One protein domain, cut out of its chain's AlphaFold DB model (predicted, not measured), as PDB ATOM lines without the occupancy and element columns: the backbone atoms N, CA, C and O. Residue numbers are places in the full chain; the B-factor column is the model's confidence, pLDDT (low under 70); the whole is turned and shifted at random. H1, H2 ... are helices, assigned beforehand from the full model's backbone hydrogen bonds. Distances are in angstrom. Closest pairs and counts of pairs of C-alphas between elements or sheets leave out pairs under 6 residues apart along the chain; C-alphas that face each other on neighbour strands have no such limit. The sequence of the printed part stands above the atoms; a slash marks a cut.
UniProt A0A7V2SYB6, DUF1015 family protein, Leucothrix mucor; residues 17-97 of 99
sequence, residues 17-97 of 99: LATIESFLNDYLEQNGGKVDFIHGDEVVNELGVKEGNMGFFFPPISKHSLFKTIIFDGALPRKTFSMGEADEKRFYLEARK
ATOM      1  N   LEU A  17     -33.128 -15.089  -4.518       76.31
ATOM      2  CA  LEU A  17     -31.865 -14.359  -4.555       76.31
ATOM      3  C   LEU A  17     -31.221 -14.262  -3.174       76.31
ATOM      4  O   LEU A  17     -30.021 -14.467  -3.077       76.31
ATOM      5  N   ALA A  18     -31.996 -14.000  -2.119       76.81
ATOM      6  CA  ALA A  18     -31.456 -13.909  -0.761       76.81
ATOM      7  C   ALA A  18     -30.886 -15.258  -0.297       76.81
ATOM      8  O   ALA A  18     -29.820 -15.315   0.314       76.81
ATOM      9  N   THR A  19     -31.549 -16.355  -0.676       81.25
ATOM     10  CA  THR A  19     -31.067 -17.711  -0.383       81.25
ATOM     11  C   THR A  19     -29.741 -18.010  -1.085       81.25
ATOM     12  O   THR A  19     -28.812 -18.508  -0.450       81.25
ATOM     13  N   ILE A  20     -29.611 -17.675  -2.376       82.00
ATOM     14  CA  ILE A  20     -28.330 -17.839  -3.080       82.00
ATOM     15  C   ILE A  20     -27.271 -16.854  -2.579       82.00
ATOM     16  O   ILE A  20     -26.115 -17.242  -2.453       82.00
ATOM     17  N   GLU A  21     -27.625 -15.606  -2.280       81.25
ATOM     18  CA  GLU A  21     -26.680 -14.590  -1.811       81.25
ATOM     19  C   GLU A  21     -26.013 -15.023  -0.503       81.25
ATOM     20  O   GLU A  21     -24.790 -14.932  -0.391       81.25
ATOM     21  N   SER A  22     -26.779 -15.586   0.438       81.75
ATOM     22  CA  SER A  22     -26.218 -16.163   1.664       81.75
ATOM     23  C   SER A  22     -25.207 -17.274   1.364       81.75
ATOM     24  O   SER A  22     -24.093 -17.238   1.877       81.75
ATOM     25  N   PHE A  23     -25.557 -18.225   0.492       85.12
ATOM     26  CA  PHE A  23     -24.644 -19.301   0.097       85.12
ATOM     27  C   PHE A  23     -23.374 -18.776  -0.597       85.12
ATOM     28  O   PHE A  23     -22.270 -19.244  -0.319       85.12
ATOM     29  N   LEU A  24     -23.518 -17.814  -1.515       86.69
ATOM     30  CA  LEU A  24     -22.393 -17.251  -2.261       86.69
ATOM     31  C   LEU A  24     -21.436 -16.497  -1.343       86.69
ATOM     32  O   LEU A  24     -20.230 -16.607  -1.537       86.69
ATOM     33  N   ASN A  25     -21.947 -15.769  -0.350       85.19
ATOM     34  CA  ASN A  25     -21.103 -15.085   0.625       85.19
ATOM     35  C   ASN A  25     -20.219 -16.091   1.378       85.19
ATOM     36  O   ASN A  25     -18.995 -15.956   1.342       85.19
ATOM     37  N   ASP A  26     -20.809 -17.154   1.935       87.06
ATOM     38  CA  ASP A  26     -20.070 -18.204   2.654       87.06
ATOM     39  C   ASP A  26     -19.041 -18.914   1.758       87.06
ATOM     40  O   ASP A  26     -17.917 -19.214   2.177       87.06
ATOM     41  N   TYR A  27     -19.411 -19.186   0.504       87.56
ATOM     42  CA  TYR A  27     -18.520 -19.817  -0.468       87.56
ATOM     43  C   TYR A  27     -17.333 -18.913  -0.825       87.56
ATOM     44  O   TYR A  27     -16.194 -19.387  -0.898       87.56
ATOM     45  N   LEU A  28     -17.584 -17.623  -1.056       89.31
ATOM     46  CA  LEU A  28     -16.565 -16.656  -1.461       89.31
ATOM     47  C   LEU A  28     -15.584 -16.324  -0.342       89.31
ATOM     48  O   LEU A  28     -14.413 -16.083  -0.638       89.31
ATOM     49  N   GLU A  29     -16.014 -16.357   0.919       90.56
ATOM     50  CA  GLU A  29     -15.099 -16.227   2.058       90.56
ATOM     51  C   GLU A  29     -14.043 -17.342   2.076       90.56
ATOM     52  O   GLU A  29     -12.889 -17.098   2.426       90.56
ATOM     53  N   GLN A  30     -14.415 -18.552   1.653       91.75
ATOM     54  CA  GLN A  30     -13.537 -19.726   1.687       91.75
ATOM     55  C   GLN A  30     -12.721 -19.915   0.402       91.75
ATOM     56  O   GLN A  30     -11.578 -20.366   0.461       91.75
ATOM     57  N   ASN A  31     -13.299 -19.593  -0.758       91.50
ATOM     58  CA  ASN A  31     -12.732 -19.937  -2.070       91.50
ATOM     59  C   ASN A  31     -12.284 -18.711  -2.882       91.50
ATOM     60  O   ASN A  31     -11.588 -18.860  -3.888       91.50
ATOM     61  N   GLY A  32     -12.658 -17.503  -2.455       87.19
ATOM     62  CA  GLY A  32     -12.458 -16.278  -3.222       87.19
ATOM     63  C   GLY A  32     -13.324 -16.210  -4.486       87.19
ATOM     64  O   GLY A  32     -14.033 -17.147  -4.845       87.19
ATOM     65  N   GLY A  33     -13.274 -15.066  -5.169       88.06
ATOM     66  CA  GLY A  33     -14.067 -14.794  -6.372       88.06
ATOM     67  C   GLY A  33     -14.814 -13.465  -6.286       88.06
ATOM     68  O   GLY A  33     -14.543 -12.642  -5.409       88.06
ATOM     69  N   LYS A  34     -15.723 -13.226  -7.236       83.69
ATOM     70  CA  LYS A  34     -16.554 -12.016  -7.309       83.69
ATOM     71  C   LYS A  34     -17.949 -12.365  -7.819       83.69
ATOM     72  O   LYS A  34     -18.075 -13.208  -8.701       83.69
ATOM     73  N   VAL A  35     -18.966 -11.684  -7.290       84.44
ATOM     74  CA  VAL A  35     -20.340 -11.727  -7.813       84.44
ATOM     75  C   VAL A  35     -20.633 -10.421  -8.529       84.44
ATOM     76  O   VAL A  35     -20.486  -9.349  -7.939       84.44
ATOM     77  N   ASP A  36     -21.107 -10.526  -9.767       78.56
ATOM     78  CA  ASP A  36     -21.638  -9.408 -10.537       78.56
ATOM     79  C   ASP A  36     -23.114  -9.655 -10.869       78.56
ATOM     80  O   ASP A  36     -23.520 -10.768 -11.202       78.56
ATOM     81  N   PHE A  37     -23.921  -8.596 -10.796       77.25
ATOM     82  CA  PHE A  37     -25.340  -8.631 -11.149       77.25
ATOM     83  C   PHE A  37     -25.512  -8.136 -12.583       77.25
ATOM     84  O   PHE A  37     -25.299  -6.955 -12.870       77.25
ATOM     85  N   ILE A  38     -25.887  -9.045 -13.481       78.25
ATOM     86  CA  ILE A  38     -25.971  -8.793 -14.920       78.25
ATOM     87  C   ILE A  38     -27.431  -8.825 -15.359       78.25
ATOM     88  O   ILE A  38     -28.183  -9.730 -15.006       78.25
ATOM     89  N   HIS A  39     -27.831  -7.822 -16.138       75.75
ATOM     90  CA  HIS A  39     -29.147  -7.778 -16.762       75.75
ATOM     91  C   HIS A  39     -29.082  -8.369 -18.174       75.75
ATOM     92  O   HIS A  39     -28.266  -7.929 -18.982       75.75
ATOM     93  N   GLY A  40     -29.985  -9.306 -18.468       78.62
ATOM     94  CA  GLY A  40     -30.139  -9.928 -19.783       78.62
ATOM     95  C   GLY A  40     -29.573 -11.345 -19.845       78.62
ATOM     96  O   GLY A  40     -28.395 -11.570 -19.567       78.62
ATOM     97  N   ASP A  41     -30.418 -12.289 -20.254       84.75
ATOM     98  CA  ASP A  41     -30.097 -13.719 -20.251       84.75
ATOM     99  C   ASP A  41     -28.941 -14.069 -21.197       84.75
ATOM    100  O   ASP A  41     -28.105 -14.914 -20.878       84.75
ATOM    101  N   GLU A  42     -28.857 -13.387 -22.342       86.25
ATOM    102  CA  GLU A  42     -27.804 -13.596 -23.342       86.25
ATOM    103  C   GLU A  42     -26.416 -13.283 -22.769       86.25
ATOM    104  O   GLU A  42     -25.508 -14.108 -22.854       86.25
ATOM    105  N   VAL A  43     -26.280 -12.150 -22.075       84.56
ATOM    106  CA  VAL A  43     -25.014 -11.727 -21.458       84.56
ATOM    107  C   VAL A  43     -24.611 -12.676 -20.324       84.56
ATOM    108  O   VAL A  43     -23.436 -13.027 -20.195       84.56
ATOM    109  N   VAL A  44     -25.578 -13.132 -19.517       86.94
ATOM    110  CA  VAL A  44     -25.334 -14.131 -18.460       86.94
ATOM    111  C   VAL A  44     -24.843 -15.443 -19.063       86.94
ATOM    112  O   VAL A  44     -23.878 -16.019 -18.560       86.94
ATOM    113  N   ASN A  45     -25.453 -15.902 -20.157       89.69
ATOM    114  CA  ASN A  45     -25.037 -17.121 -20.837       89.69
ATOM    115  C   ASN A  45     -23.620 -16.990 -21.421       89.69
ATOM    116  O   ASN A  45     -22.770 -17.837 -21.157       89.69
ATOM    117  N   GLU A  46     -23.333 -15.911 -22.150       90.88
ATOM    118  CA  GLU A  46     -22.013 -15.662 -22.748       90.88
ATOM    119  C   GLU A  46     -20.879 -15.618 -21.718       90.88
ATOM    120  O   GLU A  46     -19.771 -16.097 -21.978       90.88
ATOM    121  N   LEU A  47     -21.128 -15.025 -20.550       89.56
ATOM    122  CA  LEU A  47     -20.135 -14.936 -19.482       89.56
ATOM    123  C   LEU A  47     -20.060 -16.212 -18.649       89.56
ATOM    124  O   LEU A  47     -18.960 -16.589 -18.245       89.56
ATOM    125  N   GLY A  48     -21.193 -16.868 -18.414       90.19
ATOM    126  CA  GLY A  48     -21.296 -18.075 -17.599       90.19
ATOM    127  C   GLY A  48     -20.671 -19.311 -18.243       90.19
ATOM    128  O   GLY A  48     -20.235 -20.198 -17.519       90.19
ATOM    129  N   VAL A  49     -20.575 -19.373 -19.577       91.81
ATOM    130  CA  VAL A  49     -19.902 -20.488 -20.278       91.81
ATOM    131  C   VAL A  49     -18.375 -20.369 -20.313       91.81
ATOM    132  O   VAL A  49     -17.707 -21.298 -20.770       91.81
ATOM    133  N   LYS A  50     -17.807 -19.238 -19.877       92.06
ATOM    134  CA  LYS A  50     -16.351 -19.049 -19.834       92.06
ATOM    135  C   LYS A  50     -15.742 -19.884 -18.711       92.06
ATOM    136  O   LYS A  50     -16.343 -20.077 -17.660       92.06
ATOM    137  N   GLU A  51     -14.521 -20.359 -18.931       92.00
ATOM    138  CA  GLU A  51     -13.782 -21.110 -17.920       92.00
ATOM    139  C   GLU A  51     -13.593 -20.274 -16.645       92.00
ATOM    140  O   GLU A  51     -13.244 -19.096 -16.711       92.00
ATOM    141  N   GLY A  52     -13.857 -20.884 -15.486       89.75
ATOM    142  CA  GLY A  52     -13.803 -20.213 -14.184       89.75
ATOM    143  C   GLY A  52     -15.052 -19.404 -13.817       89.75
ATOM    144  O   GLY A  52     -15.108 -18.879 -12.707       89.75
ATOM    145  N   ASN A  53     -16.060 -19.337 -14.694       92.00
ATOM    146  CA  ASN A  53     -17.306 -18.616 -14.444       92.00
ATOM    147  C   ASN A  53     -18.503 -19.563 -14.280       92.00
ATOM    148  O   ASN A  53     -18.502 -20.704 -14.737       92.00
ATOM    149  N   MET A  54     -19.554 -19.047 -13.640       89.75
ATOM    150  CA  MET A  54     -20.864 -19.687 -13.549       89.75
ATOM    151  C   MET A  54     -21.953 -18.614 -13.614       89.75
ATOM    152  O   MET A  54     -21.851 -17.583 -12.951       89.75
ATOM    153  N   GLY A  55     -22.984 -18.851 -14.426       88.62
ATOM    154  CA  GLY A  55     -24.164 -17.993 -14.519       88.62
ATOM    155  C   GLY A  55     -25.349 -18.601 -13.771       88.62
ATOM    156  O   GLY A  55     -25.592 -19.802 -13.877       88.62
ATOM    157  N   PHE A  56     -26.099 -17.768 -13.049       86.31
ATOM    158  CA  PHE A  56     -27.338 -18.155 -12.376       86.31
ATOM    159  C   PHE A  56     -28.510 -17.395 -12.988       86.31
ATOM    160  O   PHE A  56     -28.461 -16.172 -13.115       86.31
ATOM    161  N   PHE A  57     -29.570 -18.119 -13.336       84.56
ATOM    162  CA  PHE A  57     -30.822 -17.532 -13.798       84.56
ATOM    163  C   PHE A  57     -31.830 -17.551 -12.659       84.56
ATOM    164  O   PHE A  57     -32.054 -18.589 -12.034       84.56
ATOM    165  N   PHE A  58     -32.449 -16.403 -12.412       76.69
ATOM    166  CA  PHE A  58     -33.501 -16.258 -11.417       76.69
ATOM    167  C   PHE A  58     -34.825 -15.955 -12.114       76.69
ATOM    168  O   PHE A  58     -34.829 -15.270 -13.141       76.69
ATOM    169  N   PRO A  59     -35.956 -16.438 -11.573       72.25
ATOM    170  CA  PRO A  59     -37.256 -16.046 -12.089       72.25
ATOM    171  C   PRO A  59     -37.436 -14.523 -11.966       72.25
ATOM    172  O   PRO A  59     -36.917 -13.910 -11.026       72.25
ATOM    173  N   PRO A  60     -38.188 -13.886 -12.882       68.38
ATOM    174  CA  PRO A  60     -38.529 -12.479 -12.746       68.38
ATOM    175  C   PRO A  60     -39.283 -12.271 -11.435       68.38
ATOM    176  O   PRO A  60     -40.301 -12.914 -11.169       68.38
ATOM    177  N   ILE A  61     -38.781 -11.372 -10.593       64.56
ATOM    178  CA  ILE A  61     -39.350 -11.207  -9.260       64.56
ATOM    179  C   ILE A  61     -40.652 -10.422  -9.392       64.56
ATOM    180  O   ILE A  61     -40.687  -9.284  -9.866       64.56
ATOM    181  N   SER A  62     -41.752 -11.049  -8.977       59.91
ATOM    182  CA  SER A  62     -43.059 -10.405  -9.015       59.91
ATOM    183  C   SER A  62     -43.105  -9.233  -8.026       59.91
ATOM    184  O   SER A  62     -42.593  -9.328  -6.908       59.91
ATOM    185  N   LYS A  63     -43.787  -8.135  -8.391       57.28
ATOM    186  CA  LYS A  63     -44.012  -6.996  -7.475       57.28
ATOM    187  C   LYS A  63     -44.630  -7.445  -6.140       57.28
ATOM    188  O   LYS A  63     -44.305  -6.887  -5.101       57.28
ATOM    189  N   HIS A  64     -45.478  -8.476  -6.151       56.78
ATOM    190  CA  HIS A  64     -46.087  -9.040  -4.943       56.78
ATOM    191  C   HIS A  64     -45.082  -9.767  -4.038       56.78
ATOM    192  O   HIS A  64     -45.189  -9.659  -2.816       56.78
ATOM    193  N   SER A  65     -44.107 -10.479  -4.612       60.09
ATOM    194  CA  SER A  65     -43.026 -11.127  -3.855       60.09
ATOM    195  C   SER A  65     -42.129 -10.088  -3.182       60.09
ATOM    196  O   SER A  65     -41.751 -10.260  -2.031       60.09
ATOM    197  N   LEU A  66     -41.893  -8.960  -3.856       59.31
ATOM    198  CA  LEU A  66     -41.062  -7.855  -3.370       59.31
ATOM    199  C   LEU A  66     -41.600  -7.246  -2.063       59.31
ATOM    200  O   LEU A  66     -40.851  -7.045  -1.110       59.31
ATOM    201  N   PHE A  67     -42.915  -7.015  -1.984       57.78
ATOM    202  CA  PHE A  67     -43.554  -6.540  -0.751       57.78
ATOM    203  C   PHE A  67     -43.536  -7.589   0.363       57.78
ATOM    204  O   PHE A  67     -43.358  -7.229   1.523       57.78
ATOM    205  N   LYS A  68     -43.684  -8.879   0.033       60.09
ATOM    206  CA  LYS A  68     -43.575  -9.957   1.027       60.09
ATOM    207  C   LYS A  68     -42.168 -10.030   1.618       60.09
ATOM    208  O   LYS A  68     -42.061 -10.075   2.835       60.09
ATOM    209  N   THR A  69     -41.116  -9.947   0.802       59.78
ATOM    210  CA  THR A  69     -39.724  -9.900   1.284       59.78
ATOM    211  C   THR A  69     -39.509  -8.746   2.259       59.78
ATOM    212  O   THR A  69     -38.894  -8.941   3.294       59.78
ATOM    213  N   ILE A  70     -40.080  -7.565   1.998       59.28
ATOM    214  CA  ILE A  70     -39.960  -6.433   2.932       59.28
ATOM    215  C   ILE A  70     -40.643  -6.725   4.274       59.28
ATOM    216  O   ILE A  70     -40.131  -6.372   5.335       59.28
ATOM    217  N   ILE A  71     -41.816  -7.354   4.224       59.47
ATOM    218  CA  ILE A  71     -42.617  -7.664   5.412       59.47
ATOM    219  C   ILE A  71     -41.964  -8.763   6.261       59.47
ATOM    220  O   ILE A  71     -42.012  -8.674   7.486       59.47
ATOM    221  N   PHE A  72     -41.383  -9.787   5.631       59.47
ATOM    222  CA  PHE A  72     -40.854 -10.971   6.319       59.47
ATOM    223  C   PHE A  72     -39.344 -10.907   6.586       59.47
ATOM    224  O   PHE A  72     -38.918 -11.243   7.687       59.47
ATOM    225  N   ASP A  73     -38.554 -10.420   5.627       61.28
ATOM    226  CA  ASP A  73     -37.086 -10.504   5.638       61.28
ATOM    227  C   ASP A  73     -36.417  -9.137   5.923       61.28
ATOM    228  O   ASP A  73     -35.199  -9.039   6.070       61.28
ATOM    229  N   GLY A  74     -37.203  -8.059   6.041       66.00
ATOM    230  CA  GLY A  74     -36.714  -6.718   6.372       66.00
ATOM    231  C   GLY A  74     -36.262  -5.911   5.149       66.00
ATOM    232  O   GLY A  74     -36.967  -5.813   4.151       66.00
ATOM    233  N   ALA A  75     -35.121  -5.222   5.219       59.81
ATOM    234  CA  ALA A  75     -34.679  -4.387   4.098       59.81
ATOM    235  C   ALA A  75     -34.284  -5.251   2.884       59.81
ATOM    236  O   ALA A  75     -33.564  -6.233   3.032       59.81
ATOM    237  N   LEU A  76     -34.699  -4.847   1.675       57.56
ATOM    238  CA  LEU A  76     -34.250  -5.490   0.434       57.56
ATOM    239  C   LEU A  76     -32.712  -5.473   0.351       57.56
ATOM    240  O   LEU A  76     -32.104  -4.459   0.729       57.56
ATOM    241  N   PRO A  77     -32.070  -6.527  -0.193       56.41
ATOM    242  CA  PRO A  77     -30.636  -6.488  -0.427       56.41
ATOM    243  C   PRO A  77     -30.304  -5.285  -1.321       56.41
ATOM    244  O   PRO A  77     -31.036  -4.936  -2.254       56.41
ATOM    245  N   ARG A  78     -29.221  -4.568  -0.991       53.09
ATOM    246  CA  ARG A  78     -28.961  -3.187  -1.459       53.09
ATOM    247  C   ARG A  78     -28.881  -3.013  -2.986       53.09
ATOM    248  O   ARG A  78     -28.778  -1.876  -3.444       53.09
ATOM    249  N   LYS A  79     -28.894  -4.093  -3.776       51.97
ATOM    250  CA  LYS A  79     -28.787  -4.077  -5.245       51.97
ATOM    251  C   LYS A  79     -29.635  -5.149  -5.940       51.97
ATOM    252  O   LYS A  79     -29.274  -5.614  -7.014       51.97
ATOM    253  N   THR A  80     -30.764  -5.537  -5.361       48.50
ATOM    254  CA  THR A  80     -31.583  -6.626  -5.924       48.50
ATOM    255  C   THR A  80     -32.385  -6.193  -7.157       48.50
ATOM    256  O   THR A  80     -32.775  -7.043  -7.948       48.50
ATOM    257  N   PHE A  81     -32.595  -4.885  -7.393       49.53
ATOM    258  CA  PHE A  81     -33.426  -4.431  -8.515       49.53
ATOM    259  C   PHE A  81     -33.026  -3.112  -9.161       49.53
ATOM    260  O   PHE A  81     -32.947  -2.064  -8.525       49.53
ATOM    261  N   SER A  82     -32.972  -3.157 -10.487       47.34
ATOM    262  CA  SER A  82     -33.395  -2.062 -11.350       47.34
ATOM    263  C   SER A  82     -34.918  -2.151 -11.518       47.34
ATOM    264  O   SER A  82     -35.397  -2.769 -12.466       47.34
ATOM    265  N   MET A  83     -35.699  -1.575 -10.604       41.94
ATOM    266  CA  MET A  83     -37.128  -1.364 -10.867       41.94
ATOM    267  C   MET A  83     -37.269  -0.165 -11.805       41.94
ATOM    268  O   MET A  83     -37.028   0.970 -11.404       41.94
ATOM    269  N   GLY A  84     -37.601  -0.450 -13.059       39.50
ATOM    270  CA  GLY A  84     -37.921   0.538 -14.079       39.50
ATOM    271  C   GLY A  84     -37.499   0.044 -15.453       39.50
ATOM    272  O   GLY A  84     -36.323  -0.272 -15.659       39.50
ATOM    273  N   GLU A  85     -38.457  -0.003 -16.381       41.69
ATOM    274  CA  GLU A  85     -38.160  -0.034 -17.816       41.69
ATOM    275  C   GLU A  85     -37.139   1.071 -18.125       41.69
ATOM    276  O   GLU A  85     -37.107   2.107 -17.452       41.69
ATOM    277  N   ALA A  86     -36.272   0.871 -19.120       50.66
ATOM    278  CA  ALA A  86     -35.220   1.841 -19.451       50.66
ATOM    279  C   ALA A  86     -35.763   3.275 -19.656       50.66
ATOM    280  O   ALA A  86     -35.058   4.249 -19.376       50.66
ATOM    281  N   ASP A  87     -37.035   3.397 -20.041       43.00
ATOM    282  CA  ASP A  87     -37.756   4.662 -20.156       43.00
ATOM    283  C   ASP A  87     -38.040   5.335 -18.800       43.00
ATOM    284  O   ASP A  87     -37.831   6.541 -18.669       43.00
ATOM    285  N   GLU A  88     -38.395   4.588 -17.748       46.00
ATOM    286  CA  GLU A  88     -38.625   5.134 -16.395       46.00
ATOM    287  C   GLU A  88     -37.344   5.707 -15.767       46.00
ATOM    288  O   GLU A  88     -37.386   6.713 -15.050       46.00
ATOM    289  N   LYS A  89     -36.170   5.154 -16.105       50.69
ATOM    290  CA  LYS A  89     -34.875   5.720 -15.679       50.69
ATOM    291  C   LYS A  89     -34.560   7.055 -16.354       50.69
ATOM    292  O   LYS A  89     -33.891   7.896 -15.747       50.69
ATOM    293  N   ARG A  90     -35.040   7.273 -17.584       48.34
ATOM    294  CA  ARG A  90     -34.852   8.538 -18.311       48.34
ATOM    295  C   ARG A  90     -35.573   9.683 -17.596       48.34
ATOM    296  O   ARG A  90     -34.969  10.730 -17.369       48.34
ATOM    297  N   PHE A  91     -36.797   9.441 -17.121       47.31
ATOM    298  CA  PHE A  91     -37.587  10.440 -16.390       47.31
ATOM    299  C   PHE A  91     -36.963  10.845 -15.045       47.31
ATOM    300  O   PHE A  91     -37.012  12.019 -14.677       47.31
ATOM    301  N   TYR A  92     -36.297   9.924 -14.335       47.97
ATOM    302  CA  TYR A  92     -35.607  10.248 -13.076       47.97
ATOM    303  C   TYR A  92     -34.428  11.225 -13.274       47.97
ATOM    304  O   TYR A  92     -34.151  12.064 -12.411       47.97
ATOM    305  N   LEU A  93     -33.740  11.158 -14.421       52.72
ATOM    306  CA  LEU A  93     -32.675  12.105 -14.775       52.72
ATOM    307  C   LEU A  93     -33.225  13.459 -15.242       52.72
ATOM    308  O   LEU A  93     -32.610  14.489 -14.958       52.72
ATOM    309  N   GLU A  94     -34.375  13.479 -15.917       55.50
ATOM    310  CA  GLU A  94     -35.014  14.727 -16.350       55.50
ATOM    311  C   GLU A  94     -35.618  15.511 -15.177       55.50
ATOM    312  O   GLU A  94     -35.444  16.728 -15.105       55.50
ATOM    313  N   ALA A  95     -36.198  14.830 -14.184       52.81
ATOM    314  CA  ALA A  95     -36.739  15.476 -12.986       52.81
ATOM    315  C   ALA A  95     -35.664  16.160 -12.111       52.81
ATOM    316  O   ALA A  95     -35.974  17.096 -11.378       52.81
ATOM    317  N   ARG A  96     -34.383  15.765 -12.209       49.47
ATOM    318  CA  ARG A  96     -33.266  16.448 -11.519       49.47
ATOM    319  C   ARG A  96     -32.800  17.732 -12.214       49.47
ATOM    320  O   ARG A  96     -31.992  18.454 -11.630       49.47
ATOM    321  N   LYS A  97     -33.262  18.011 -13.438       51.38
ATOM    322  CA  LYS A  97     -32.898  19.223 -14.193       51.38
ATOM    323  C   LYS A  97     -33.854  20.396 -13.981       51.38
ATOM    324  O   LYS A  97     -33.515  21.500 -14.393       51.38
TER     325      LYS A  97
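Overview. This is residues 17 to 97 of the 99 residues of the protein "DUF1015 family protein" of Leucothrix mucor (UniProt A0A7V2SYB6). Four helices are strung along a winding chain of loops: H1 and H2 run much the same way on two sides of a gap through which residues 33 to 38 and 53 to 58 pass, H3 lies beyond the first end of H1, and H4 sticks out as an arm. It is a loosely formed model in which no helix packs on another, and residues 26 to 32, with the last part of H1, also stand free. The printed part has 81 residues with four named helices, in the order H1, H2, H3, H4, and no named strand; the class is all helix, with 44 residues in the helices. The whole is loose, with a radius of gyration of the C-alphas of 15.6 A, and the C-alphas span 44 by 33 by 23 A.

Along the chain. H1, residues 17 to 31, is the longest helix and runs 20.1 A from C-alpha 17 at (-31.865, -14.359, -4.555) to C-alpha 31 at (-12.732, -19.937, -2.070). H2, residues 41 to 48, measures 10.2 A. H3, residues 63 to 73, measures 15.2 A. H4, residues 86 to 95, also measures 15.2 A and ends with C-alpha 95 at (-36.739, 15.476, -12.986).

Arrangement. H1 touches no helix, and it is apart from H2, H3 and H4. H2 is apart from H3 and H4 too, and H3 and H4 are apart. Along H1, x rises from -31.865 at C-alpha 17 to -12.732 at C-alpha 31; along H2, it rises from -30.097 at C-alpha 41 to -21.296 at C-alpha 48. Along H3, z rises from -7.475 at C-alpha 63 to 5.638 at C-alpha 73; along H4, y rises from 1.841 at C-alpha 86 to 15.476 at C-alpha 95. Residues 84 to 97, of which 86 to 95 belong to H4, stand free. In H2 and H3 every O i to N i+4 pair is within hydrogen-bond range, while H1 has 10 of 11 and H4 has 4 of 6.

Size, cuts and confidence. The two C-alphas farthest apart are those of Gln 30 and Lys 97, at 46.3 A. The printed part has no cut. The link from H1 to H2 is short, with 9 residues; those from H2 to H3, with 14, and from H3 to H4, with 12, are long. Residues 74 to 85 have C-alphas 4 to 17 A from the mean of all C-alphas. The mean pLDDT of the printed part is 70.6, and residues 60 to 97 are under 70.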